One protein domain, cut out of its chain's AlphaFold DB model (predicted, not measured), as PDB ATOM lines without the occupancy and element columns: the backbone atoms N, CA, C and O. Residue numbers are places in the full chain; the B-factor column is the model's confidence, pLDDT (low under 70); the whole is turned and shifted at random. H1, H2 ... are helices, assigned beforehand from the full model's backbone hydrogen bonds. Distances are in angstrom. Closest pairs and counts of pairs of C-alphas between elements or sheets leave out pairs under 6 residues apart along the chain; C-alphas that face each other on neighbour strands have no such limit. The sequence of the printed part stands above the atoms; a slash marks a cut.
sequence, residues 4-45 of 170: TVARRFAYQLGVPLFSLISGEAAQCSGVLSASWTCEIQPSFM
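Overview. This is residues 4 to 45 of the 170 residues of an uncharacterized protein of Pseudomonas sp. SSM44 (UniProt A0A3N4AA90). Little of this domain is regular structure: two short touching helices, H1 and then H2, are set nearly crosswise, and residues 23 to 45, with no named element, swing from H2 in a wide arch round to the far side of H1. The printed part has 42 residues, 15 of them in the two helices, with no named strand; the class is all helix. The whole is compact, with a radius of gyration of the C-alphas of 10.3 A, and flat, spanning 29 by 23 by 11 A.

Along the chain. Find C-alpha 4 at (142.299, 172.458, 187.856); from there H1, residues 4 to 12, runs 12.5 A. Next find C-alpha 17 at (149.233, 170.809, 180.637), where H2, residues 17 to 22, begins; it ends 8.6 A away at C-alpha 22, (154.164, 177.684, 179.223).

Arrangement. Look at Ala 10 and Leu 17, the closest C-alphas of H1 and H2, 5.1 A apart: here the helices touch. Their lines are only just about perpendicular, at 73 degrees. A tight link of 4 residues joins them. In both helices every O i to N i+4 pair is within hydrogen-bond range.

Size, cuts and confidence. The C-alphas of Gln 27 and Ser 43 are the two farthest apart, 30.3 A. The printed part has no cut. Check the B-factor column at residues 32 to 40 and 44 to 45, where pLDDT is under 70.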
ATOM      1  N   THR A   4     143.387 173.374 188.225       80.00
ATOM      2  CA  THR A   4     142.299 172.458 187.856       80.00
ATOM      3  C   THR A   4     141.564 172.890 186.590       80.00
ATOM      4  O   THR A   4     141.183 172.041 185.791       80.00
ATOM      5  N   VAL A   5     141.381 174.196 186.385       80.88
ATOM      6  CA  VAL A   5     140.758 174.747 185.175       80.88
ATOM      7  C   VAL A   5     141.717 174.632 183.992       80.88
ATOM      8  O   VAL A   5     141.312 174.136 182.946       80.88
ATOM      9  N   ALA A   6     142.997 174.970 184.176       84.06
ATOM     10  CA  ALA A   6     144.024 174.791 183.145       84.06
ATOM     11  C   ALA A   6     144.151 173.320 182.704       84.06
ATOM     12  O   ALA A   6     144.202 173.033 181.516       84.06
ATOM     13  N   ARG A   7     144.097 172.367 183.644       81.56
ATOM     14  CA  ARG A   7     144.113 170.927 183.340       81.56
ATOM     15  C   ARG A   7     142.901 170.466 182.530       81.56
ATOM     16  O   ARG A   7     143.058 169.632 181.646       81.56
ATOM     17  N   ARG A   8     141.710 171.010 182.807       78.00
ATOM     18  CA  ARG A   8     140.496 170.724 182.022       78.00
ATOM     19  C   ARG A   8     140.628 171.233 180.588       78.00
ATOM     20  O   ARG A   8     140.312 170.491 179.668       78.00
ATOM     21  N   PHE A   9     141.146 172.448 180.409       81.69
ATOM     22  CA  PHE A   9     141.409 173.004 179.081       81.69
ATOM     23  C   PHE A   9     142.481 172.220 178.322       81.69
ATOM     24  O   PHE A   9     142.270 171.890 177.164       81.69
ATOM     25  N   ALA A  10     143.586 171.859 178.978       84.00
ATOM     26  CA  ALA A  10     144.648 171.057 178.374       84.00
ATOM     27  C   ALA A  10     144.113 169.711 177.863       84.00
ATOM     28  O   ALA A  10     144.398 169.314 176.738       84.00
ATOM     29  N   TYR A  11     143.257 169.060 178.658       80.81
ATOM     30  CA  TYR A  11     142.590 167.829 178.248       80.81
ATOM     31  C   TYR A  11     141.633 168.031 177.065       80.81
ATOM     32  O   TYR A  11     141.688 167.263 176.112       80.81
ATOM     33  N   GLN A  12     140.785 169.067 177.093       77.88
ATOM     34  CA  GLN A  12     139.852 169.362 175.994       77.88
ATOM     35  C   GLN A  12     140.561 169.689 174.676       77.88
ATOM     36  O   GLN A  12     140.065 169.340 173.612       77.88
ATOM     37  N   LEU A  13     141.706 170.364 174.755       80.50
ATOM     38  CA  LEU A  13     142.521 170.745 173.603       80.50
ATOM     39  C   LEU A  13     143.468 169.622 173.153       80.50
ATOM     40  O   LEU A  13     144.146 169.774 172.143       80.50
ATOM     41  N   GLY A  14     143.544 168.516 173.901       80.19
ATOM     42  CA  GLY A  14     144.457 167.416 173.604       80.19
ATOM     43  C   GLY A  14     145.928 167.831 173.645       80.19
ATOM     44  O   GLY A  14     146.720 167.297 172.881       80.19
ATOM     45  N   VAL A  15     146.301 168.789 174.498       86.00
ATOM     46  CA  VAL A  15     147.687 169.264 174.646       86.00
ATOM     47  C   VAL A  15     148.214 168.983 176.054       86.00
ATOM     48  O   VAL A  15     147.440 168.956 177.017       86.00
ATOM     49  N   PRO A  16     149.534 168.803 176.234       85.25
ATOM     50  CA  PRO A  16     150.126 168.694 177.559       85.25
ATOM     51  C   PRO A  16     149.825 169.934 178.409       85.25
ATOM     52  O   PRO A  16     149.957 171.073 177.960       85.25
ATOM     53  N   LEU A  17     149.480 169.717 179.684       85.69
ATOM     54  CA  LEU A  17     149.233 170.809 180.637       85.69
ATOM     55  C   LEU A  17     150.434 171.753 180.752       85.69
ATOM     56  O   LEU A  17     150.253 172.958 180.897       85.69
ATOM     57  N   PHE A  18     151.645 171.202 180.679       87.56
ATOM     58  CA  PHE A  18     152.874 171.983 180.697       87.56
ATOM     59  C   PHE A  18     152.911 172.989 179.539       87.56
ATOM     60  O   PHE A  18     153.015 174.181 179.800       87.56
ATOM     61  N   SER A  19     152.697 172.529 178.301       86.38
ATOM     62  CA  SER A  19     152.676 173.364 177.092       86.38
ATOM     63  C   SER A  19     151.568 174.422 177.112       86.38
ATOM     64  O   SER A  19     151.741 175.527 176.602       86.38
ATOM     65  N   LEU A  20     150.422 174.116 177.735       87.12
ATOM     66  CA  LEU A  20     149.354 175.098 177.928       87.12
ATOM     67  C   LEU A  20     149.754 176.205 178.915       87.12
ATOM     68  O   LEU A  20     149.434 177.369 178.690       87.12
ATOM     69  N   ILE A  21     150.432 175.855 180.011       90.00
ATOM     70  CA  ILE A  21     150.852 176.822 181.038       90.00
ATOM     71  C   ILE A  21     152.093 177.611 180.588       90.00
ATOM     72  O   ILE A  21     152.208 178.779 180.948       90.00
ATOM     73  N   SER A  22     152.984 177.013 179.789       89.88
ATOM     74  CA  SER A  22     154.164 177.684 179.223       89.88
ATOM     75  C   SER A  22     153.832 178.634 178.067       89.88
ATOM     76  O   SER A  22     154.679 179.427 177.673       89.88
ATOM     77  N   GLY A  23     152.601 178.596 177.540       86.19
ATOM     78  CA  GLY A  23     152.176 179.427 176.408       86.19
ATOM     79  C   GLY A  23     152.597 178.881 175.039       86.19
ATOM     80  O   GLY A  23     152.343 179.516 174.020       86.19
ATOM     81  N   GLU A  24     153.174 177.683 174.992       88.00
ATOM     82  CA  GLU A  24     153.665 177.024 173.773       88.00
ATOM     83  C   GLU A  24     152.621 176.076 173.161       88.00
ATOM     84  O   GLU A  24     152.932 175.242 172.313       88.00
ATOM     85  N   ALA A  25     151.355 176.188 173.571       82.38
ATOM     86  CA  ALA A  25     150.281 175.298 173.131       82.38
ATOM     87  C   ALA A  25     150.128 175.238 171.600       82.38
ATOM     88  O   ALA A  25     149.818 174.180 171.066       82.38
ATOM     89  N   ALA A  26     150.385 176.347 170.896       81.50
ATOM     90  CA  ALA A  26     150.320 176.422 169.434       81.50
ATOM     91  C   ALA A  26     151.450 175.656 168.720       81.50
ATOM     92  O   ALA A  26     151.320 175.329 167.545       81.50
ATOM     93  N   GLN A  27     152.554 175.384 169.419       83.75
ATOM     94  CA  GLN A  27     153.708 174.644 168.898       83.75
ATOM     95  C   GLN A  27     153.643 173.154 169.253       83.75
ATOM     96  O   GLN A  27     154.496 172.374 168.835       83.75
ATOM     97  N   CYS A  28     152.640 172.748 170.034       77.56
ATOM     98  CA  CYS A  28     152.460 171.368 170.441       77.56
ATOM     99  C   CYS A  28     151.528 170.655 169.456       77.56
ATOM    100  O   CYS A  28     150.440 171.142 169.149       77.56
ATOM    101  N   SER A  29     151.939 169.485 168.970       73.25
ATOM    102  CA  SER A  29     151.055 168.608 168.210       73.25
ATOM    103  C   SER A  29     149.945 168.106 169.134       73.25
ATOM    104  O   SER A  29     150.193 167.398 170.110       73.25
ATOM    105  N   GLY A  30     148.709 168.513 168.841       71.50
ATOM    106  CA  GLY A  30     147.540 168.029 169.562       71.50
ATOM    107  C   GLY A  30     147.388 166.513 169.435       71.50
ATOM    108  O   GLY A  30     147.869 165.886 168.488       71.50
ATOM    109  N   VAL A  31     146.694 165.913 170.394       72.62
ATOM    110  CA  VAL A  31     146.339 164.496 170.360       72.62
ATOM    111  C   VAL A  31     145.435 164.214 169.152       72.62
ATOM    112  O   VAL A  31     144.308 164.696 169.079       72.62
ATOM    113  N   LEU A  32     145.931 163.406 168.210       66.62
ATOM    114  CA  LEU A  32     145.231 163.044 166.968       66.62
ATOM    115  C   LEU A  32     144.212 161.907 167.149       66.62
ATOM    116  O   LEU A  32     143.329 161.732 166.313       66.62
ATOM    117  N   SER A  33     144.331 161.127 168.229       64.44
ATOM    118  CA  SER A  33     143.466 159.983 168.528       64.44
ATOM    119  C   SER A  33     142.968 160.029 169.967       64.44
ATOM    120  O   SER A  33     143.757 160.169 170.899       64.44
ATOM    121  N   ALA A  34     141.668 159.806 170.169       62.03
ATOM    122  CA  ALA A  34     141.055 159.749 171.497       62.03
ATOM    123  C   ALA A  34     141.716 158.705 172.424       62.03
ATOM    124  O   ALA A  34     141.769 158.909 173.637       62.03
ATOM    125  N   SER A  35     142.291 157.636 171.857       63.41
ATOM    126  CA  SER A  35     143.013 156.591 172.598       63.41
ATOM    127  C   SER A  35     144.331 157.048 173.236       63.41
ATOM    128  O   SER A  35     144.876 156.333 174.071       63.41
ATOM    129  N   TRP A  36     144.861 158.219 172.865       63.84
ATOM    130  CA  TRP A  36     146.093 158.779 173.446       63.84
ATOM    131  C   TRP A  36     145.819 159.708 174.633       63.84
ATOM    132  O   TRP A  36     146.750 160.231 175.248       63.84
ATOM    133  N   THR A  37     144.545 159.932 174.966       65.75
ATOM    134  CA  THR A  37     144.179 160.707 176.148       65.75
ATOM    135  C   THR A  37     144.172 159.808 177.379       65.75
ATOM    136  O   THR A  37     143.590 158.729 177.387       65.75
ATOM    137  N   CYS A  38     144.839 160.249 178.446       68.19
ATOM    138  CA  CYS A  38     144.758 159.572 179.735       68.19
ATOM    139  C   CYS A  38     143.332 159.733 180.278       68.19
ATOM    140  O   CYS A  38     142.841 160.862 180.352       68.19
ATOM    141  N   GLU A  39     142.668 158.639 180.654       69.62
ATOM    142  CA  GLU A  39     141.328 158.698 181.241       69.62
ATOM    143  C   GLU A  39     141.325 159.651 182.444       69.62
ATOM    144  O   GLU A  39     142.072 159.487 183.415       69.62
ATOM    145  N   ILE A  40     140.497 160.699 182.386       68.44
ATOM    146  CA  ILE A  40     140.312 161.567 183.544       68.44
ATOM    147  C   ILE A  40     139.643 160.727 184.628       68.44
ATOM    148  O   ILE A  40     138.547 160.210 184.420       68.44
ATOM    149  N   GLN A  41     140.254 160.652 185.813       71.88
ATOM    150  CA  GLN A  41     139.591 160.007 186.942       71.88
ATOM    151  C   GLN A  41     138.209 160.650 187.179       71.88
ATOM    152  O   GLN A  41     138.125 161.884 187.249       71.88
ATOM    153  N   PRO A  42     137.140 159.855 187.380       72.62
ATOM    154  CA  PRO A  42     135.774 160.363 187.550       72.62
ATOM    155  C   PRO A  42     135.643 161.454 188.626       72.62
ATOM    156  O   PRO A  42     134.828 162.368 188.520       72.62
ATOM    157  N   SER A  43     136.521 161.425 189.633       70.38
ATOM    158  CA  SER A  43     136.634 162.432 190.693       70.38
ATOM    159  C   SER A  43     136.799 163.876 190.185       70.38
ATOM    160  O   SER A  43     136.293 164.804 190.818       70.38
ATOM    161  N   PHE A  44     137.454 164.091 189.038       67.00
ATOM    162  CA  PHE A  44     137.654 165.421 188.442       67.00
ATOM    163  C   PHE A  44     136.458 165.915 187.621       67.00
ATOM    164  O   PHE A  44     136.365 167.122 187.347       67.00
ATOM    165  N   MET A  45     135.552 165.007 187.248       67.62
ATOM    166  CA  MET A  45     134.313 165.310 186.528       67.62
ATOM    167  C   MET A  45     133.185 165.740 187.473       67.62
ATOM    168  O   MET A  45     132.194 166.315 187.030       67.62
TER     169      MET A  45